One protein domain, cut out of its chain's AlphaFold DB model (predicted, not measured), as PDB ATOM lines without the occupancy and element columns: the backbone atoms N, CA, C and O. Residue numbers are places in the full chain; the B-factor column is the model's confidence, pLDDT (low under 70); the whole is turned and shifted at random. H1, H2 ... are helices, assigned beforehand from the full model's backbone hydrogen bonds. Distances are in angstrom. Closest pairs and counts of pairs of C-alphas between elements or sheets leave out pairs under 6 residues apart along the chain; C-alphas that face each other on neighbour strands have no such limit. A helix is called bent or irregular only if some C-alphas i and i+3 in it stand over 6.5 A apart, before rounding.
ATOM      1  N   LYS A  39      17.009 -26.425 -25.151       77.12
ATOM      2  CA  LYS A  39      16.289 -27.426 -25.944       77.12
ATOM      3  C   LYS A  39      16.025 -26.870 -27.335       77.12
ATOM      4  O   LYS A  39      15.370 -25.840 -27.486       77.12
ATOM      5  N   ILE A  40      16.470 -27.610 -28.349       69.62
ATOM      6  CA  ILE A  40      16.331 -27.209 -29.747       69.62
ATOM      7  C   ILE A  40      14.869 -26.871 -30.063       69.62
ATOM      8  O   ILE A  40      14.618 -25.824 -30.616       69.62
ATOM      9  N   ASN A  41      13.884 -27.635 -29.576       64.06
ATOM     10  CA  ASN A  41      12.453 -27.378 -29.815       64.06
ATOM     11  C   ASN A  41      11.922 -26.064 -29.207       64.06
ATOM     12  O   ASN A  41      10.938 -25.537 -29.710       64.06
ATOM     13  N   GLN A  42      12.557 -25.542 -28.153       62.53
ATOM     14  CA  GLN A  42      12.218 -24.242 -27.554       62.53
ATOM     15  C   GLN A  42      12.889 -23.079 -28.301       62.53
ATOM     16  O   GLN A  42      12.404 -21.955 -28.247       62.53
ATOM     17  N   GLN A  43      13.987 -23.354 -29.011       60.12
ATOM     18  CA  GLN A  43      14.683 -22.393 -29.871       60.12
ATOM     19  C   GLN A  43      14.315 -22.527 -31.355       60.12
ATOM     20  O   GLN A  43      14.639 -21.651 -32.156       60.12
ATOM     21  N   ILE A  44      13.665 -23.629 -31.741       52.59
ATOM     22  CA  ILE A  44      13.345 -23.962 -33.121       52.59
ATOM     23  C   ILE A  44      12.280 -22.997 -33.610       52.59
ATOM     24  O   ILE A  44      11.146 -22.925 -33.137       52.59
ATOM     25  N   LEU A  45      12.695 -22.316 -34.661       57.28
ATOM     26  CA  LEU A  45      11.883 -21.631 -35.639       57.28
ATOM     27  C   LEU A  45      10.794 -22.592 -36.095       57.28
ATOM     28  O   LEU A  45      11.117 -23.677 -36.582       57.28
ATOM     29  N   LYS A  46       9.517 -22.230 -35.898       58.75
ATOM     30  CA  LYS A  46       8.347 -23.043 -36.280       58.75
ATOM     31  C   LYS A  46       8.646 -23.773 -37.596       58.75
ATOM     32  O   LYS A  46       9.041 -23.107 -38.543       58.75
ATOM     33  N   ASN A  47       8.447 -25.097 -37.682       55.97
ATOM     34  CA  ASN A  47       8.743 -25.943 -38.867       55.97
ATOM     35  C   ASN A  47       8.356 -25.299 -40.221       55.97
ATOM     36  O   ASN A  47       8.978 -25.573 -41.245       55.97
ATOM     37  N   LYS A  48       7.325 -24.445 -40.219       60.34
ATOM     38  CA  LYS A  48       6.879 -23.620 -41.346       60.34
ATOM     39  C   LYS A  48       7.984 -22.721 -41.929       60.34
ATOM     40  O   LYS A  48       8.014 -22.561 -43.137       60.34
ATOM     41  N   PHE A  49       8.895 -22.192 -41.113       58.69
ATOM     42  CA  PHE A  49       9.997 -21.326 -41.538       58.69
ATOM     43  C   PHE A  49      11.034 -22.080 -42.368       58.69
ATOM     44  O   PHE A  49      11.272 -21.710 -43.506       58.69
ATOM     45  N   TYR A  50      11.600 -23.175 -41.852       58.59
ATOM     46  CA  TYR A  50      12.565 -23.955 -42.628       58.59
ATOM     47  C   TYR A  50      11.919 -24.595 -43.856       58.59
ATOM     48  O   TYR A  50      12.529 -24.620 -44.918       58.59
ATOM     49  N   LYS A  51      10.661 -25.046 -43.753       58.72
ATOM     50  CA  LYS A  51       9.906 -25.468 -44.938       58.72
ATOM     51  C   LYS A  51       9.799 -24.336 -45.953       58.72
ATOM     52  O   LYS A  51      10.134 -24.577 -47.094       58.72
ATOM     53  N   HIS A  52       9.407 -23.125 -45.555       58.09
ATOM     54  CA  HIS A  52       9.337 -21.982 -46.465       58.09
ATOM     55  C   HIS A  52      10.708 -21.636 -47.040       58.09
ATOM     56  O   HIS A  52      10.795 -21.367 -48.224       58.09
ATOM     57  N   LEU A  53      11.771 -21.657 -46.242       55.22
ATOM     58  CA  LEU A  53      13.105 -21.266 -46.668       55.22
ATOM     59  C   LEU A  53      13.678 -22.263 -47.681       55.22
ATOM     60  O   LEU A  53      14.008 -21.861 -48.787       55.22
ATOM     61  N   PHE A  54      13.688 -23.562 -47.362       56.00
ATOM     62  CA  PHE A  54      14.133 -24.616 -48.284       56.00
ATOM     63  C   PHE A  54      13.207 -24.759 -49.508       56.00
ATOM     64  O   PHE A  54      13.691 -24.984 -50.609       56.00
ATOM     65  N   PHE A  55      11.894 -24.541 -49.356       54.34
ATOM     66  CA  PHE A  55      10.942 -24.523 -50.478       54.34
ATOM     67  C   PHE A  55      11.107 -23.282 -51.370       54.34
ATOM     68  O   PHE A  55      11.081 -23.397 -52.586       54.34
ATOM     69  N   SER A  56      11.353 -22.099 -50.793       47.81
ATOM     70  CA  SER A  56      11.660 -20.862 -51.540       47.81
ATOM     71  C   SER A  56      13.028 -20.880 -52.216       47.81
ATOM     72  O   SER A  56      13.327 -20.006 -53.024       47.81
ATOM     73  N   MET A  57      13.861 -21.842 -51.827       49.75
ATOM     74  CA  MET A  57      15.195 -22.087 -52.355       49.75
ATOM     75  C   MET A  57      15.208 -23.195 -53.422       49.75
ATOM     76  O   MET A  57      16.284 -23.507 -53.923       49.75
ATOM     77  N   ASP A  58      14.047 -23.788 -53.745       50.97
ATOM     78  CA  ASP A  58      13.864 -24.867 -54.733       50.97
ATOM     79  C   ASP A  58      14.955 -25.951 -54.657       50.97
ATOM     80  O   ASP A  58      15.533 -26.391 -55.655       50.97
ATOM     81  N   SER A  59      15.331 -26.328 -53.430       58.94
ATOM     82  CA  SER A  59      16.389 -27.306 -53.221       58.94
ATOM     83  C   SER A  59      15.863 -28.720 -53.391       58.94
ATOM     84  O   SER A  59      14.881 -29.113 -52.763       58.94
ATOM     85  N   GLU A  60      16.618 -29.546 -54.120       63.47
ATOM     86  CA  GLU A  60      16.453 -31.010 -54.110       63.47
ATOM     87  C   GLU A  60      16.602 -31.604 -52.692       63.47
ATOM     88  O   GLU A  60      16.233 -32.749 -52.436       63.47
ATOM     89  N   VAL A  61      17.128 -30.814 -51.753       65.75
ATOM     90  CA  VAL A  61      17.356 -31.178 -50.358       65.75
ATOM     91  C   VAL A  61      16.292 -30.548 -49.473       65.75
ATOM     92  O   VAL A  61      16.131 -29.331 -49.437       65.75
ATOM     93  N   SER A  62      15.556 -31.364 -48.726       71.12
ATOM     94  CA  SER A  62      14.533 -30.861 -47.810       71.12
ATOM     95  C   SER A  62      15.133 -30.476 -46.453       71.12
ATOM     96  O   SER A  62      16.170 -31.001 -46.043       71.12
ATOM     97  N   PHE A  63      14.447 -29.628 -45.672       72.31
ATOM     98  CA  PHE A  63      14.852 -29.411 -44.274       72.31
ATOM     99  C   PHE A  63      14.937 -30.726 -43.494       72.31
ATOM    100  O   PHE A  63      15.789 -30.861 -42.625       72.31
ATOM    101  N   ASN A  64      14.078 -31.706 -43.792       77.44
ATOM    102  CA  ASN A  64      14.117 -32.994 -43.105       77.44
ATOM    103  C   ASN A  64      15.408 -33.768 -43.395       77.44
ATOM    104  O   ASN A  64      15.825 -34.544 -42.541       77.44
ATOM    105  N   ASP A  65      16.043 -33.512 -44.536       80.94
ATOM    106  CA  ASP A  65      17.280 -34.168 -44.953       80.94
ATOM    107  C   ASP A  65      18.478 -33.573 -44.193       80.94
ATOM    108  O   ASP A  65      19.336 -34.300 -43.707       80.94
ATOM    109  N   ILE A  66      18.505 -32.245 -44.016       82.50
ATOM    110  CA  ILE A  66      19.595 -31.517 -43.336       82.50
ATOM    111  C   ILE A  66      19.410 -31.450 -41.809       82.50
ATOM    112  O   ILE A  66      20.376 -31.320 -41.053       82.50
ATOM    113  N   LYS A  67      18.175 -31.552 -41.313       84.50
ATOM    114  CA  LYS A  67      17.839 -31.468 -39.883       84.50
ATOM    115  C   LYS A  67      18.650 -32.419 -38.985       84.50
ATOM    116  O   LYS A  67      19.001 -31.977 -37.890       84.50
ATOM    117  N   PRO A  68      18.948 -33.676 -39.370       88.56
ATOM    118  CA  PRO A  68      19.833 -34.550 -38.601       88.56
ATOM    119  C   PRO A  68      21.234 -33.959 -38.425       88.56
ATOM    120  O   PRO A  68      21.711 -33.890 -37.298       88.56
ATOM    121  N   VAL A  69      21.833 -33.419 -39.493       89.50
ATOM    122  CA  VAL A  69      23.153 -32.762 -39.442       89.50
ATOM    123  C   VAL A  69      23.130 -31.582 -38.473       89.50
ATOM    124  O   VAL A  69      23.982 -31.467 -37.598       89.50
ATOM    125  N   PHE A  70      22.114 -30.719 -38.587       88.50
ATOM    126  CA  PHE A  70      21.954 -29.575 -37.687       88.50
ATOM    127  C   PHE A  70      21.823 -30.008 -36.222       88.50
ATOM    128  O   PHE A  70      22.426 -29.397 -35.341       88.50
ATOM    129  N   LYS A  71      21.049 -31.068 -35.953       88.75
ATOM    130  CA  LYS A  71      20.898 -31.627 -34.606       88.75
ATOM    131  C   LYS A  71      22.222 -32.145 -34.063       88.75
ATOM    132  O   LYS A  71      22.550 -31.810 -32.930       88.75
ATOM    133  N   ASP A  72      22.968 -32.916 -34.845       92.00
ATOM    134  CA  ASP A  72      24.237 -33.486 -34.392       92.00
ATOM    135  C   ASP A  72      25.259 -32.387 -34.100       92.00
ATOM    136  O   ASP A  72      25.884 -32.401 -33.039       92.00
ATOM    137  N   ILE A  73      25.344 -31.358 -34.950       92.19
ATOM    138  CA  ILE A  73      26.177 -30.185 -34.669       92.19
ATOM    139  C   ILE A  73      25.737 -29.520 -33.357       92.19
ATOM    140  O   ILE A  73      26.553 -29.311 -32.462       92.19
ATOM    141  N   TYR A  74      24.443 -29.222 -33.211       90.38
ATOM    142  CA  TYR A  74      23.905 -28.501 -32.057       90.38
ATOM    143  C   TYR A  74      24.092 -29.264 -30.735       90.38
ATOM    144  O   TYR A  74      24.501 -28.685 -29.727       90.38
ATOM    145  N   TYR A  75      23.812 -30.569 -30.722       90.38
ATOM    146  CA  TYR A  75      23.896 -31.396 -29.517       90.38
ATOM    147  C   TYR A  75      25.325 -31.777 -29.130       90.38
ATOM    148  O   TYR A  75      25.552 -32.129 -27.974       90.38
ATOM    149  N   ASN A  76      26.294 -31.664 -30.042       92.88
ATOM    150  CA  ASN A  76      27.707 -31.878 -29.736       92.88
ATOM    151  C   ASN A  76      28.427 -30.608 -29.230       92.88
ATOM    152  O   ASN A  76      29.573 -30.707 -28.795       92.88
ATOM    153  N   ILE A  77      27.780 -29.431 -29.189       92.12
ATOM    154  CA  ILE A  77      28.387 -28.192 -28.650       92.12
ATOM    155  C   ILE A  77      28.889 -28.342 -27.198       92.12
ATOM    156  O   ILE A  77      29.988 -27.859 -26.917       92.12
ATOM    157  N   PRO A  78      28.177 -29.013 -26.269       90.50
ATOM    158  CA  PRO A  78      28.703 -29.271 -24.930       90.50
ATOM    159  C   PRO A  78      30.066 -29.964 -24.919       90.50
ATOM    160  O   PRO A  78      30.948 -29.534 -24.184       90.50
ATOM    161  N   LYS A  79      30.299 -30.932 -25.819       91.44
ATOM    162  CA  LYS A  79      31.601 -31.611 -25.938       91.44
ATOM    163  C   LYS A  79      32.723 -30.636 -26.297       91.44
ATOM    164  O   LYS A  79      33.829 -30.745 -25.776       91.44
ATOM    165  N   LEU A  80      32.433 -29.664 -27.165       91.62
ATOM    166  CA  LEU A  80      33.376 -28.597 -27.490       91.62
ATOM    167  C   LEU A  80      33.636 -27.696 -26.277       91.62
ATOM    168  O   LEU A  80      34.788 -27.382 -26.001       91.62
ATOM    169  N   SER A  81      32.594 -27.304 -25.539       88.81
ATOM    170  CA  SER A  81      32.748 -26.510 -24.310       88.81
ATOM    171  C   SER A  81      33.643 -27.220 -23.288       88.81
ATOM    172  O   SER A  81      34.542 -26.600 -22.714       88.81
ATOM    173  N   ASP A  82      33.437 -28.522 -23.096       87.62
ATOM    174  CA  ASP A  82      34.235 -29.342 -22.185       87.62
ATOM    175  C   ASP A  82      35.690 -29.427 -22.659       87.62
ATOM    176  O   ASP A  82      36.607 -29.171 -21.881       87.62
ATOM    177  N   TYR A  83      35.917 -29.682 -23.953       90.62
ATOM    178  CA  TYR A  83      37.255 -29.691 -24.552       90.62
ATOM    179  C   TYR A  83      37.998 -28.361 -24.340       90.62
ATOM    180  O   TYR A  83      39.158 -28.352 -23.926       90.62
ATOM    181  N   LEU A  84      37.335 -27.228 -24.593       88.00
ATOM    182  CA  LEU A  84      37.933 -25.899 -24.419       88.00
ATOM    183  C   LEU A  84      38.247 -25.592 -22.951       88.00
ATOM    184  O   LEU A  84      39.256 -24.945 -22.664       88.00
ATOM    185  N   SER A  85      37.404 -26.066 -22.032       85.50
ATOM    186  CA  SER A  85      37.598 -25.896 -20.589       85.50
ATOM    187  C   SER A  85      38.759 -26.749 -20.075       85.50
ATOM    188  O   SER A  85      39.629 -26.243 -19.371       85.50
ATOM    189  N   ILE A  86      38.810 -28.027 -20.467       87.25
ATOM    190  CA  ILE A  86      39.857 -28.979 -20.061       87.25
ATOM    191  C   ILE A  86      41.236 -28.512 -20.534       87.25
ATOM    192  O   ILE A  86      42.205 -28.598 -19.784       87.25
ATOM    193  N   ASN A  87      41.318 -27.968 -21.748       86.25
ATOM    194  CA  ASN A  87      42.576 -27.488 -22.316       86.25
ATOM    195  C   ASN A  87      42.950 -26.061 -21.878       86.25
ATOM    196  O   ASN A  87      43.915 -25.502 -22.390       86.25
ATOM    197  N   GLY A  88      42.193 -25.449 -20.958       80.88
ATOM    198  CA  GLY A  88      42.472 -24.104 -20.446       80.88
ATOM    199  C   GLY A  88      42.344 -22.988 -21.488       80.88
ATOM    200  O   GLY A  88      42.867 -21.895 -21.279       80.88
ATOM    201  N   ILE A  89      41.662 -23.250 -22.607       81.50
ATOM    202  CA  ILE A  89      41.453 -22.283 -23.693       81.50
ATOM    203  C   ILE A  89      40.336 -21.302 -23.303       81.50
ATOM    204  O   ILE A  89      40.419 -20.109 -23.597       81.50
ATOM    205  N   MET A  90      39.316 -21.789 -22.589       78.56
ATOM    206  CA  MET A  90      38.225 -20.975 -22.053       78.56
ATOM    207  C   MET A  90      38.445 -20.670 -20.566       78.56
ATOM    208  O   MET A  90      38.790 -21.554 -19.781       78.56
ATOM    209  N   LYS A  91      38.221 -19.415 -20.155       69.50
ATOM    210  CA  LYS A  91      38.279 -19.031 -18.736       69.50
ATOM    211  C   LYS A  91      37.025 -19.532 -18.007       69.50
ATOM    212  O   LYS A  91      35.933 -19.428 -18.562       69.50
ATOM    213  N   PRO A  92      37.136 -20.006 -16.754       60.84
ATOM    214  CA  PRO A  92      35.963 -20.352 -15.965       60.84
ATOM    215  C   PRO A  92      35.117 -19.094 -15.730       60.84
ATOM    216  O   PRO A  92      35.595 -18.104 -15.172       60.84
ATOM    217  N   ILE A  93      33.865 -19.122 -16.185       63.62
ATOM    218  CA  ILE A  93      32.879 -18.081 -15.886       63.62
ATOM    219  C   ILE A  93      32.289 -18.407 -14.514       63.62
ATOM    220  O   ILE A  93      31.888 -19.546 -14.280       63.62
ATOM    221  N   LYS A  94      32.264 -17.430 -13.600       57.53
ATOM    222  CA  LYS A  94      31.556 -17.585 -12.324       57.53
ATOM    223  C   LYS A  94      30.066 -17.754 -12.630       57.53
ATOM    224  O   LYS A  94      29.497 -16.929 -13.341       57.53
ATOM    225  N   ASP A  95      29.480 -18.854 -12.165       53.19
ATOM    226  CA  ASP A  95      28.070 -19.181 -12.378       53.19
ATOM    227  C   ASP A  95      27.178 -18.222 -11.577       53.19
ATOM    228  O   ASP A  95      26.793 -18.524 -10.453       53.19
ATOM    229  N   ASP A  96      26.828 -17.081 -12.170       50.03
ATOM    230  CA  ASP A  96      25.641 -16.328 -11.765       50.03
ATOM    231  C   ASP A  96      24.463 -16.800 -12.631       50.03
ATOM    232  O   ASP A  96      24.528 -16.847 -13.859       50.03
ATOM    233  N   THR A  97      23.386 -17.226 -11.980       49.06
ATOM    234  CA  THR A  97      22.290 -18.067 -12.497       49.06
ATOM    235  C   THR A  97      21.314 -17.380 -13.469       49.06
ATOM    236  O   THR A  97      20.156 -17.783 -13.582       49.06
ATOM    237  N   THR A  98      21.740 -16.369 -14.226       50.16
ATOM    238  CA  THR A  98      20.876 -15.650 -15.182       50.16
ATOM    239  C   THR A  98      21.097 -16.109 -16.629       50.16
ATOM    240  O   THR A  98      22.178 -16.567 -16.997       50.16
ATOM    241  N   ASN A  99      20.087 -15.956 -17.500       50.84
ATOM    242  CA  ASN A  99      20.191 -16.203 -18.954       50.84
ATOM    243  C   ASN A  99      21.333 -15.410 -19.632       50.84
ATOM    244  O   ASN A  99      21.818 -15.801 -20.699       50.84
ATOM    245  N   GLU A 100      21.796 -14.319 -19.013       54.31
ATOM    246  CA  GLU A 100      22.968 -13.562 -19.456       54.31
ATOM    247  C   GLU A 100      24.261 -14.390 -19.371       54.31
ATOM    248  O   GLU A 100      25.108 -14.282 -20.262       54.31
ATOM    249  N   SER A 101      24.374 -15.298 -18.393       69.38
ATOM    250  CA  SER A 101      25.529 -16.194 -18.238       69.38
ATOM    251  C   SER A 101      25.691 -17.152 -19.422       69.38
ATOM    252  O   SER A 101      26.803 -17.361 -19.906       69.38
ATOM    253  N   MET A 102      24.595 -17.686 -19.974       75.44
ATOM    254  CA  MET A 102      24.652 -18.611 -21.110       75.44
ATOM    255  C   MET A 102      25.076 -17.897 -22.393       75.44
ATOM    256  O   MET A 102      25.939 -18.380 -23.129       75.44
ATOM    257  N   GLY A 103      24.510 -16.715 -22.652       79.00
ATOM    258  CA  GLY A 103      24.920 -15.895 -23.785       79.00
ATOM    259  C   GLY A 103      26.396 -15.498 -23.707       79.00
ATOM    260  O   GLY A 103      27.063 -15.429 -24.743       79.00
ATOM    261  N   GLN A 104      26.924 -15.252 -22.506       80.88
ATOM    262  CA  GLN A 104      28.347 -14.993 -22.273       80.88
ATOM    263  C   GLN A 104      29.207 -16.246 -22.493       80.88
ATOM    264  O   GLN A 104      30.196 -16.151 -23.219       80.88
ATOM    265  N   LYS A 105      28.799 -17.416 -21.975       82.94
ATOM    266  CA  LYS A 105      29.465 -18.712 -22.226       82.94
ATOM    267  C   LYS A 105      29.588 -18.994 -23.723       82.94
ATOM    268  O   LYS A 105      30.689 -19.216 -24.213       82.94
ATOM    269  N   ILE A 106      28.495 -18.869 -24.479       84.94
ATOM    270  CA  ILE A 106      28.511 -19.054 -25.941       84.94
ATOM    271  C   ILE A 106      29.452 -18.051 -26.619       84.94
ATOM    272  O   ILE A 106      30.208 -18.422 -27.511       84.94
ATOM    273  N   SER A 107      29.455 -16.791 -26.177       85.31
ATOM    274  CA  SER A 107      30.358 -15.774 -26.738       85.31
ATOM    275  C   SER A 107      31.831 -16.124 -26.475       85.31
ATOM    276  O   SER A 107      32.662 -15.961 -27.363       85.31
ATOM    277  N   GLN A 108      32.159 -16.652 -25.289       84.50
ATOM    278  CA  GLN A 108      33.509 -17.129 -24.987       84.50
ATOM    279  C   GLN A 108      33.897 -18.361 -25.803       84.50
ATOM    280  O   GLN A 108      35.042 -18.430 -26.244       84.50
ATOM    281  N   ILE A 109      32.964 -19.288 -26.054       87.94
ATOM    282  CA  ILE A 109      33.198 -20.439 -26.936       87.94
ATOM    283  C   ILE A 109      33.555 -19.951 -28.340       87.94
ATOM    284  O   ILE A 109      34.573 -20.378 -28.873       87.94
ATOM    285  N   ILE A 110      32.784 -19.017 -28.910       86.44
ATOM    286  CA  ILE A 110      33.030 -18.460 -30.254       86.44
ATOM    287  C   ILE A 110      34.433 -17.841 -30.353       86.44
ATOM    288  O   ILE A 110      35.160 -18.107 -31.304       86.44
ATOM    289  N   ILE A 111      34.843 -17.060 -29.349       84.50
ATOM    290  CA  ILE A 111      36.177 -16.432 -29.312       84.50
ATOM    291  C   ILE A 111      37.296 -17.478 -29.119       84.50
ATOM    292  O   ILE A 111      38.440 -17.242 -29.505       84.50
ATOM    293  N   SER A 112      36.972 -18.621 -28.507       87.19
ATOM    294  CA  SER A 112      37.919 -19.681 -28.135       87.19
ATOM    295  C   SER A 112      38.013 -20.837 -29.144       87.19
ATOM    296  O   SER A 112      38.935 -21.637 -29.031       87.19
ATOM    297  N   LEU A 113      37.103 -20.926 -30.125       89.50
ATOM    298  CA  LEU A 113      37.475 -21.028 -31.542       89.50
ATOM    299  C   LEU A 113      38.843 -21.642 -31.906       89.50
ATOM    300  O   LEU A 113      39.697 -20.848 -32.298       89.50
ATOM    301  N   PRO A 114      39.092 -22.971 -31.877       88.31
ATOM    302  CA  PRO A 114      40.310 -23.511 -32.476       88.31
ATOM    303  C   PRO A 114      40.458 -23.106 -33.952       88.31
ATOM    304  O   PRO A 114      39.486 -22.996 -34.708       88.31
ATOM    305  N   GLU A 115      41.691 -22.861 -34.388       84.62
ATOM    306  CA  GLU A 115      41.949 -22.562 -35.795       84.62
ATOM    307  C   GLU A 115      41.685 -23.781 -36.683       84.62
ATOM    308  O   GLU A 115      41.709 -24.935 -36.250       84.62
ATOM    309  N   THR A 116      41.383 -23.524 -37.952       89.62
ATOM    310  CA  THR A 116      40.993 -24.563 -38.906       89.62
ATOM    311  C   THR A 116      41.739 -24.361 -40.212       89.62
ATOM    312  O   THR A 116      41.882 -23.239 -40.692       89.62
ATOM    313  N   SER A 117      42.207 -25.456 -40.797       88.69
ATOM    314  CA  SER A 117      42.811 -25.495 -42.125       88.69
ATOM    315  C   SER A 117      42.265 -26.680 -42.908       88.69
ATOM    316  O   SER A 117      41.766 -27.647 -42.329       88.69
ATOM    317  N   MET A 118      42.368 -26.610 -44.236       88.50
ATOM    318  CA  MET A 118      42.014 -27.737 -45.100       88.50
ATOM    319  C   MET A 118      42.843 -28.971 -44.720       88.50
ATOM    320  O   MET A 118      44.051 -28.859 -44.514       88.50
ATOM    321  N   GLY A 119      42.195 -30.135 -44.615       82.12
ATOM    322  CA  GLY A 119      42.836 -31.390 -44.206       82.12
ATOM    323  C   GLY A 119      42.880 -31.641 -42.693       82.12
ATOM    324  O   GLY A 119      43.207 -32.755 -42.284       82.12
ATOM    325  N   ASN A 120      42.504 -30.665 -41.856       90.62
ATOM    326  CA  ASN A 120      42.237 -30.934 -40.440       90.62
ATOM    327  C   ASN A 120      40.954 -31.762 -40.299       90.62
ATOM    328  O   ASN A 120      40.104 -31.760 -41.183       90.62
ATOM    329  N   THR A 121      40.802 -32.459 -39.170       92.94
ATOM    330  CA  THR A 121      39.604 -33.273 -38.898       92.94
ATOM    331  C   THR A 121      39.023 -33.033 -37.503       92.94
ATOM    332  O   THR A 121      38.400 -33.928 -36.936       92.94
ATOM    333  N   PHE A 122      39.341 -31.909 -36.864       94.75
ATOM    334  CA  PHE A 122      38.928 -31.650 -35.486       94.75
ATOM    335  C   PHE A 122      37.411 -31.468 -35.408       94.75
ATOM    336  O   PHE A 122      36.741 -32.182 -34.663       94.75
ATOM    337  N   TYR A 123      36.858 -30.561 -36.213       95.00
ATOM    338  CA  TYR A 123      35.430 -30.253 -36.196       95.00
ATOM    339  C   TYR A 123      34.594 -31.393 -36.769       95.00
ATOM    340  O   TYR A 123      33.577 -31.765 -36.191       95.00
ATOM    341  N   THR A 124      35.042 -31.992 -37.867       93.94
ATOM    342  CA  THR A 124      34.394 -33.157 -38.477       93.94
ATOM    343  C   THR A 124      34.298 -34.322 -37.490       93.94
ATOM    344  O   THR A 124      33.205 -34.842 -37.299       93.94
ATOM    345  N   LYS A 125      35.376 -34.682 -36.776       94.31
ATOM    346  CA  LYS A 125      35.327 -35.749 -35.753       94.31
ATOM    347  C   LYS A 125      34.520 -35.371 -34.508       94.31
ATOM    348  O   LYS A 125      33.945 -36.250 -33.876       94.31
ATOM    349  N   MET A 126      34.507 -34.092 -34.128       94.69
ATOM    350  CA  MET A 126      33.788 -33.616 -32.940       94.69
ATOM    351  C   MET A 126      32.268 -33.580 -33.156       94.69
ATOM    352  O   MET A 126      31.507 -33.911 -32.246       94.69
ATOM    353  N   PHE A 127      31.827 -33.147 -34.340       95.06
ATOM    354  CA  PHE A 127      30.432 -32.777 -34.589       95.06
ATOM    355  C   PHE A 127      29.676 -33.723 -35.520       95.06
ATOM    356  O   PHE A 127      28.446 -33.685 -35.517       95.06
ATOM    357  N   LEU A 128      30.375 -34.554 -36.297       93.50
ATOM    358  CA  LEU A 128      29.770 -35.484 -37.250       93.50
ATOM    359  C   LEU A 128      30.007 -36.948 -36.830       93.50
ATOM    360  O   LEU A 128      30.943 -37.243 -36.083       93.50
ATOM    361  N   PRO A 129      29.173 -37.887 -37.306       92.25
ATOM    362  CA  PRO A 129      29.380 -39.320 -37.115       92.25
ATOM    363  C   PRO A 129      30.669 -39.823 -37.797       92.25
ATOM    364  O   PRO A 129      31.264 -39.113 -38.608       92.25
ATOM    365  N   PRO A 130      31.100 -41.075 -37.537       88.69
ATOM    366  CA  PRO A 130      32.376 -41.606 -38.034       88.69
ATOM    367  C   PRO A 130      32.565 -41.579 -39.558       88.69
ATOM    368  O   PRO A 130      33.696 -41.455 -40.017       88.69
ATOM    369  N   LYS A 131      31.483 -41.675 -40.347       87.69
ATOM    370  CA  LYS A 131      31.534 -41.536 -41.819       87.69
ATOM    371  C   LYS A 131      31.330 -40.086 -42.292       87.69
ATOM    372  O   LYS A 131      31.070 -39.840 -43.465       87.69
ATOM    373  N   GLY A 132      31.419 -39.113 -41.386       90.19
ATOM    374  CA  GLY A 132      31.241 -37.697 -41.681       90.19
ATOM    375  C   GLY A 132      29.875 -37.402 -42.297       90.19
ATOM    376  O   GLY A 132      28.845 -37.891 -41.833       90.19
ATOM    377  N   LEU A 133      29.865 -36.598 -43.362       88.81
ATOM    378  CA  LEU A 133      28.624 -36.234 -44.045       88.81
ATOM    379  C   LEU A 133      27.991 -37.380 -44.847       88.81
ATOM    380  O   LEU A 133      26.785 -37.359 -45.078       88.81
ATOM    381  N   GLU A 134      28.758 -38.412 -45.206       87.94
ATOM    382  CA  GLU A 134      28.249 -39.571 -45.955       87.94
ATOM    383  C   GLU A 134      27.253 -40.409 -45.141       87.94
ATOM    384  O   GLU A 134      26.480 -41.192 -45.697       87.94
ATOM    385  N   SER A 135      27.243 -40.239 -43.814       88.88
ATOM    386  CA  SER A 135      26.225 -40.815 -42.934       88.88
ATOM    387  C   SER A 135      24.824 -40.263 -43.187       88.88
ATOM    388  O   SER A 135      23.850 -40.907 -42.799       88.88
ATOM    389  N   TYR A 136      24.708 -39.094 -43.817       88.50
ATOM    390  CA  TYR A 136      23.430 -38.452 -44.087       88.50
ATOM    391  C   TYR A 136      23.091 -38.541 -45.565       88.50
ATOM    392  O   TYR A 136      23.949 -38.378 -46.433       88.50
ATOM    393  N   LYS A 137      21.811 -38.776 -45.847       85.06
ATOM    394  CA  LYS A 137      21.296 -38.902 -47.206       85.06
ATOM    395  C   LYS A 137      20.178 -37.902 -47.448       85.06
ATOM    396  O   LYS A 137      19.365 -37.648 -46.561       85.06
ATOM    397  N   THR A 138      20.136 -37.370 -48.660       80.94
ATOM    398  CA  THR A 138      19.001 -36.599 -49.167       80.94
ATOM    399  C   THR A 138      17.787 -37.505 -49.367       80.94
ATOM    400  O   THR A 138      17.905 -38.737 -49.376       80.94
ATOM    401  N   LYS A 139      16.616 -36.909 -49.615       77.25
ATOM    402  CA  LYS A 139      15.411 -37.644 -50.029       77.25
ATOM    403  C   LYS A 139      15.648 -38.556 -51.247       77.25
ATOM    404  O   LYS A 139      14.972 -39.571 -51.387       77.25
ATOM    405  N   PHE A 140      16.615 -38.218 -52.100       76.94
ATOM    406  CA  PHE A 140      16.982 -38.978 -53.297       76.94
ATOM    407  C   PHE A 140      18.104 -40.003 -53.056       76.94
ATOM    408  O   PHE A 140      18.571 -40.646 -53.992       76.94
ATOM    409  N   GLY A 141      18.553 -40.171 -51.809       79.31
ATOM    410  CA  GLY A 141      19.566 -41.155 -51.428       79.31
ATOM    411  C   GLY A 141      21.013 -40.732 -51.696       79.31
ATOM    412  O   GLY A 141      21.923 -41.486 -51.341       79.31
ATOM    413  N   SER A 142      21.242 -39.547 -52.273       82.62
ATOM    414  CA  SER A 142      22.582 -38.977 -52.434       82.62
ATOM    415  C   SER A 142      23.156 -38.540 -51.080       82.62
ATOM    416  O   SER A 142      22.392 -38.122 -50.205       82.62
ATOM    417  N   PRO A 143      24.478 -38.650 -50.864       84.88
ATOM    418  CA  PRO A 143      25.096 -38.187 -49.630       84.88
ATOM    419  C   PRO A 143      25.010 -36.662 -49.523       84.88
ATOM    420  O   PRO A 143      25.111 -35.956 -50.527       84.88
ATOM    421  N   ILE A 144      24.854 -36.160 -48.300       85.88
ATOM    422  CA  ILE A 144      24.975 -34.725 -48.019       85.88
ATOM    423  C   ILE A 144      26.437 -34.307 -48.214       85.88
ATOM    424  O   ILE A 144      27.357 -35.019 -47.815       85.88
ATOM    425  N   THR A 145      26.666 -33.144 -48.815       87.44
ATOM    426  CA  THR A 145      27.998 -32.579 -49.049       87.44
ATOM    427  C   THR A 145      28.166 -31.250 -48.311       87.44
ATOM    428  O   THR A 145      27.245 -30.736 -47.672       87.44
ATOM    429  N   TYR A 146      29.360 -30.656 -48.387       87.25
ATOM    430  CA  TYR A 146      29.597 -29.328 -47.813       87.25
ATOM    431  C   TYR A 146      28.720 -28.239 -48.459       87.25
ATOM    432  O   TYR A 146      28.499 -27.203 -47.836       87.25
ATOM    433  N   LEU A 147      28.204 -28.451 -49.680       83.19
ATOM    434  CA  LEU A 147      27.313 -27.496 -50.342       83.19
ATOM    435  C   LEU A 147      26.020 -27.342 -49.542       83.19
ATOM    436  O   LEU A 147      25.667 -26.230 -49.166       83.19
ATOM    437  N   GLU A 148      25.365 -28.445 -49.185       84.19
ATOM    438  CA  GLU A 148      24.162 -28.440 -48.347       84.19
ATOM    439  C   GLU A 148      24.401 -27.802 -46.972       84.19
ATOM    440  O   GLU A 148      23.524 -27.116 -46.442       84.19
ATOM    441  N   LEU A 149      25.597 -27.970 -46.403       88.31
ATOM    442  CA  LEU A 149      25.978 -27.299 -45.158       88.31
ATOM    443  C   LEU A 149      26.107 -25.785 -45.346       88.31
ATOM    444  O   LEU A 149      25.605 -25.020 -44.522       88.31
ATOM    445  N   MET A 150      26.723 -25.333 -46.438       87.12
ATOM    446  CA  MET A 150      26.792 -23.908 -46.770       87.12
ATOM    447  C   MET A 150      25.398 -23.310 -47.004       87.12
ATOM    448  O   MET A 150      25.139 -22.181 -46.580       87.12
ATOM    449  N   LEU A 151      24.473 -24.078 -47.586       80.88
ATOM    450  CA  LEU A 151      23.065 -23.694 -47.740       80.88
ATOM    451  C   LEU A 151      22.347 -23.580 -46.391       80.88
ATOM    452  O   LEU A 151      21.603 -22.621 -46.165       80.88
ATOM    453  N   LEU A 152      22.610 -24.502 -45.463       83.75
ATOM    454  CA  LEU A 152      22.127 -24.411 -44.086       83.75
ATOM    455  C   LEU A 152      22.683 -23.169 -43.377       83.75
ATOM    456  O   LEU A 152      21.929 -22.454 -42.720       83.75
ATOM    457  N   ARG A 153      23.978 -22.866 -43.528       88.19
ATOM    458  CA  ARG A 153      24.569 -21.643 -42.960       88.19
ATOM    459  C   ARG A 153      23.899 -20.396 -43.533       88.19
ATOM    460  O   ARG A 153      23.487 -19.524 -42.772       88.19
ATOM    461  N   HIS A 154      23.745 -20.323 -44.855       81.88
ATOM    462  CA  HIS A 154      23.057 -19.209 -45.513       81.88
ATOM    463  C   HIS A 154      21.631 -19.033 -44.983       81.88
ATOM    464  O   HIS A 154      21.200 -17.922 -44.685       81.88
ATOM    465  N   SER A 155      20.930 -20.149 -44.803       77.31
ATOM    466  CA  SER A 155      19.575 -20.191 -44.275       77.31
ATOM    467  C   SER A 155      19.451 -19.589 -42.873       77.31
ATOM    468  O   SER A 155      18.529 -18.817 -42.601       77.31
ATOM    469  N   LEU A 156      20.390 -19.919 -41.982       79.31
ATOM    470  CA  LEU A 156      20.439 -19.371 -40.623       79.31
ATOM    471  C   LEU A 156      20.701 -17.857 -40.635       79.31
ATOM    472  O   LEU A 156      20.022 -17.105 -39.932       79.31
ATOM    473  N   ILE A 157      21.598 -17.395 -41.512       80.94
ATOM    474  CA  ILE A 157      21.888 -15.967 -41.693       80.94
ATOM    475  C   ILE A 157      20.651 -15.225 -42.213       80.94
ATOM    476  O   ILE A 157      20.255 -14.210 -41.643       80.94
ATOM    477  N   GLN A 158      19.997 -15.746 -43.253       75.00
ATOM    478  CA  GLN A 158      18.798 -15.129 -43.820       75.00
ATOM    479  C   GLN A 158      17.654 -15.078 -42.803       75.00
ATOM    480  O   GLN A 158      16.920 -14.089 -42.750       75.00
ATOM    481  N   PHE A 159      17.505 -16.111 -41.970       74.19
ATOM    482  CA  PHE A 159      16.542 -16.091 -40.876       74.19
ATOM    483  C   PHE A 159      16.801 -14.928 -39.912       74.19
ATOM    484  O   PHE A 159      15.889 -14.150 -39.620       74.19
ATOM    485  N   LYS A 160      18.047 -14.797 -39.442       76.50
ATOM    486  CA  LYS A 160      18.471 -13.719 -38.541       76.50
ATOM    487  C   LYS A 160      18.155 -12.348 -39.137       76.50
ATOM    488  O   LYS A 160      17.586 -11.505 -38.445       76.50
ATOM    489  N   ASP A 161      18.464 -12.156 -40.416       71.81
ATOM    490  CA  ASP A 161      18.238 -10.893 -41.120       71.81
ATOM    491  C   ASP A 161      16.742 -10.584 -41.292       71.81
ATOM    492  O   ASP A 161      16.318  -9.445 -41.099       71.81
ATOM    493  N   THR A 162      15.934 -11.596 -41.621       67.44
ATOM    494  CA  THR A 162      14.495 -11.440 -41.896       67.44
ATOM    495  C   THR A 162      13.711 -11.097 -40.633       67.44
ATOM    496  O   THR A 162      12.885 -10.189 -40.642       67.44
ATOM    497  N   TYR A 163      13.975 -11.797 -39.529       68.88
ATOM    498  CA  TYR A 163      13.205 -11.626 -38.293       68.88
ATOM    499  C   TYR A 163      13.858 -10.676 -37.295       68.88
ATOM    500  O   TYR A 163      13.277 -10.403 -36.247       68.88
ATOM    501  N   ARG A 164      15.066 -10.180 -37.591       69.31
ATOM    502  CA  ARG A 164      15.877  -9.369 -36.669       69.31
ATOM    503  C   ARG A 164      16.067 -10.043 -35.301       69.31
ATOM    504  O   ARG A 164      16.223  -9.372 -34.284       69.31
ATOM    505  N   VAL A 165      16.064 -11.381 -35.273       69.88
ATOM    506  CA  VAL A 165      16.262 -12.188 -34.061       69.88
ATOM    507  C   VAL A 165      17.711 -12.648 -34.013       69.88
ATOM    508  O   VAL A 165      18.137 -13.482 -34.811       69.88
ATOM    509  N   TYR A 166      18.473 -12.128 -33.051       73.56
ATOM    510  CA  TYR A 166      19.844 -12.564 -32.810       73.56
ATOM    511  C   TYR A 166      19.881 -13.681 -31.763       73.56
ATOM    512  O   TYR A 166      19.733 -13.431 -30.567       73.56
ATOM    513  N   ASN A 167      20.101 -14.921 -32.208       79.31
ATOM    514  CA  ASN A 167      20.341 -16.057 -31.320       79.31
ATOM    515  C   ASN A 167      21.826 -16.447 -31.358       79.31
ATOM    516  O   ASN A 167      22.313 -16.977 -32.359       79.31
ATOM    517  N   LYS A 168      22.541 -16.224 -30.246       84.50
ATOM    518  CA  LYS A 168      23.969 -16.559 -30.106       84.50
ATOM    519  C   LYS A 168      24.262 -18.040 -30.358       84.50
ATOM    520  O   LYS A 168      25.311 -18.354 -30.912       84.50
ATOM    521  N   SER A 169      23.343 -18.939 -29.999       83.94
ATOM    522  CA  SER A 169      23.485 -20.375 -30.260       83.94
ATOM    523  C   SER A 169      23.517 -20.675 -31.755       83.94
ATOM    524  O   SER A 169      24.334 -21.471 -32.204       83.94
ATOM    525  N   PHE A 170      22.651 -20.026 -32.540       84.69
ATOM    526  CA  PHE A 170      22.638 -20.203 -33.994       84.69
ATOM    527  C   PHE A 170      23.871 -19.600 -34.640       84.69
ATOM    528  O   PHE A 170      24.441 -20.232 -35.519       84.69
ATOM    529  N   HIS A 171      24.347 -18.459 -34.140       88.06
ATOM    530  CA  HIS A 171      25.614 -17.908 -34.600       88.06
ATOM    531  C   HIS A 171      26.790 -18.868 -34.337       88.06
ATOM    532  O   HIS A 171      27.583 -19.113 -35.236       88.06
ATOM    533  N   LEU A 172      26.863 -19.509 -33.164       91.00
ATOM    534  CA  LEU A 172      27.878 -20.541 -32.909       91.00
ATOM    535  C   LEU A 172      27.756 -21.732 -33.881       91.00
ATOM    536  O   LEU A 172      28.769 -22.247 -34.348       91.00
ATOM    537  N   VAL A 173      26.536 -22.158 -34.220       91.38
ATOM    538  CA  VAL A 173      26.326 -23.207 -35.232       91.38
ATOM    539  C   VAL A 173      26.779 -22.747 -36.623       91.38
ATOM    540  O   VAL A 173      27.421 -23.526 -37.322       91.38
ATOM    541  N   GLU A 174      26.498 -21.501 -37.021       92.56
ATOM    542  CA  GLU A 174      26.981 -20.909 -38.281       92.56
ATOM    543  C   GLU A 174      28.515 -20.975 -38.382       92.56
ATOM    544  O   GLU A 174      29.043 -21.347 -39.433       92.56
ATOM    545  N   GLU A 175      29.219 -20.664 -37.288       93.81
ATOM    546  CA  GLU A 175      30.683 -20.735 -37.204       93.81
ATOM    547  C   GLU A 175      31.198 -22.177 -37.296       93.81
ATOM    548  O   GLU A 175      32.108 -22.469 -38.071       93.81
ATOM    549  N   ILE A 176      30.593 -23.115 -36.557       95.31
ATOM    550  CA  ILE A 176      30.994 -24.531 -36.589       95.31
ATOM    551  C   ILE A 176      30.779 -25.130 -37.984       95.31
ATOM    552  O   ILE A 176      31.659 -25.832 -38.486       95.31
ATOM    553  N   ILE A 177      29.649 -24.833 -38.635       95.19
ATOM    554  CA  ILE A 177      29.383 -25.268 -40.014       95.19
ATOM    555  C   ILE A 177      30.491 -24.776 -40.947       95.19
ATOM    556  O   ILE A 177      30.989 -25.550 -41.767       95.19
ATOM    557  N   LEU A 178      30.903 -23.513 -40.807       95.38
ATOM    558  CA  LEU A 178      31.970 -22.938 -41.618       95.38
ATOM    559  C   LEU A 178      33.288 -23.702 -41.425       95.38
ATOM    560  O   LEU A 178      33.920 -24.076 -42.413       95.38
ATOM    561  N   LYS A 179      33.663 -24.021 -40.177       95.62
ATOM    562  CA  LYS A 179      34.876 -24.803 -39.883       95.62
ATOM    563  C   LYS A 179      34.826 -26.213 -40.469       95.62
ATOM    564  O   LYS A 179      35.790 -26.643 -41.095       95.62
ATOM    565  N   ILE A 180      33.695 -26.907 -40.335       95.75
ATOM    566  CA  ILE A 180      33.491 -28.232 -40.941       95.75
ATOM    567  C   ILE A 180      33.676 -28.155 -42.463       95.75
ATOM    568  O   ILE A 180      34.375 -28.984 -43.040       95.75
ATOM    569  N   CYS A 181      33.104 -27.146 -43.124       95.19
ATOM    570  CA  CYS A 181      33.242 -26.989 -44.572       95.19
ATOM    571  C   CYS A 181      34.704 -26.770 -44.996       95.19
ATOM    572  O   CYS A 181      35.125 -27.302 -46.023       95.19
ATOM    573  N   ILE A 182      35.493 -26.034 -44.206       95.69
ATOM    574  CA  ILE A 182      36.928 -25.832 -44.461       95.69
ATOM    575  C   ILE A 182      37.698 -27.147 -44.349       95.69
ATOM    576  O   ILE A 182      38.501 -27.453 -45.230       95.69
ATOM    577  N   GLU A 183      37.442 -27.942 -43.308       95.12
ATOM    578  CA  GLU A 183      38.066 -29.262 -43.134       95.12
ATOM    579  C   GLU A 183      37.780 -30.192 -44.320       95.12
ATOM    580  O   GLU A 183      38.676 -30.892 -44.789       95.12
ATOM    581  N   LEU A 184      36.565 -30.115 -44.871       93.06
ATOM    582  CA  LEU A 184      36.132 -30.847 -46.066       93.06
ATOM    583  C   LEU A 184      36.673 -30.271 -47.393       93.06
ATOM    584  O   LEU A 184      36.310 -30.755 -48.464       93.06
ATOM    585  N   GLY A 185      37.530 -29.246 -47.349       92.25
ATOM    586  CA  GLY A 185      38.194 -28.678 -48.527       92.25
ATOM    587  C   GLY A 185      37.392 -27.609 -49.278       92.25
ATOM    588  O   GLY A 185      37.724 -27.280 -50.420       92.25
ATOM    589  N   CYS A 186      36.342 -27.044 -48.673       92.69
ATOM    590  CA  CYS A 186      35.549 -25.986 -49.293       92.69
ATOM    591  C   CYS A 186      36.322 -24.653 -49.332       92.69
ATOM    592  O   CYS A 186      36.501 -23.977 -48.316       92.69
TER     593      CYS A 186
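What this domain is: This is residues 39 to 186 of the 474 residues of an uncharacterized protein of Hanseniaspora guilliermondii (UniProt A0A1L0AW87). Three helices, H4, H8 and H7, lie side by side as a layer with H8 in the middle, and the long bent helix H3 crosses one face of that layer. Short H5 packs on H8 on the same side as H3, with H6 near it, while H2 sits by the first residue of H3. The printed part has 148 residues with eight named helices, H1 to H8 in order, and no named strand; the class is all helix and the helix packing mostly crossed. It is compact, with a radius of gyration of the C-alphas of 15.7 A and spans of 47 by 36 by 21 A.

How they stand to each other: H1, residues 40 to 43, touches no helix. H2, residues 47 to 56, is apart from H1. H3, residues 63 to 86, was assigned as one helix by its hydrogen bonds but is bent: C-alphas 75 and 78 are 7.0 A apart. Its arms H3a, residues 63 to 75, and H3b, residues 78 to 86, stand at a shallow tilt of 26 degrees; H3a is itself irregular, with C-alphas 65 and 68 6.9 A apart. H2 and H3a only just touch, with 3 pairs of C-alphas within 8 A, the closest being Tyr 50 and Phe 63 at 6.1 A. H3b and H4, residues 99 to 112, only just touch, also with 3 pairs, the closest C-alphas being Ser 81 and Ile 109 at 6.6 A. H5, residues 122 to 127, touches H8, residues 168 to 183, at a steep tilt of 50 degrees; the closest C-alphas, of Tyr 123 and Ile 180, are 5.5 A apart. H6, residues 132 to 135, touches no helix. H7, residues 146 to 163, and H8 form a helical hairpin at a shallow tilt of 23 degrees, opposite ways; the closest C-alphas, of Arg 153 and Glu 174, are 5.3 A apart. H8 touches H4 at a shallow tilt of 19 degrees, the same way, with the C-alphas of Ile 110 and Leu 172 closest at 6.2 A. H3a touches H8 about perpendicular, at 80 degrees, with the C-alphas of Tyr 74 and Val 173 closest at 6.6 A. Each O i to N i+4 pair is within hydrogen-bond range in H2, H3b, H4, H5, H7 and H8, against 7 of 9 in H3a; H1 and H6 are too short for such a pair.

Where its parts are: H1 begins at C-alpha 40 (16.331, -27.209, -29.747). From first to last C-alpha, H3a measures 17.4 A, H4 20.3 A, H7 25.9 A and H8 23.0 A. H8 ends at C-alpha 183 (38.066, -29.262, -43.134).

The domain as a whole: The two C-alphas farthest apart, of Lys 94 and Phe 140, are 48.5 A apart. The printed part has no cut, and the link from H3 to H4, residues 87 to 98, is long. The mean pLDDT of the printed part is 79.7, with residues 40 to 61, 91 to 101 and 162 to 165 under 70.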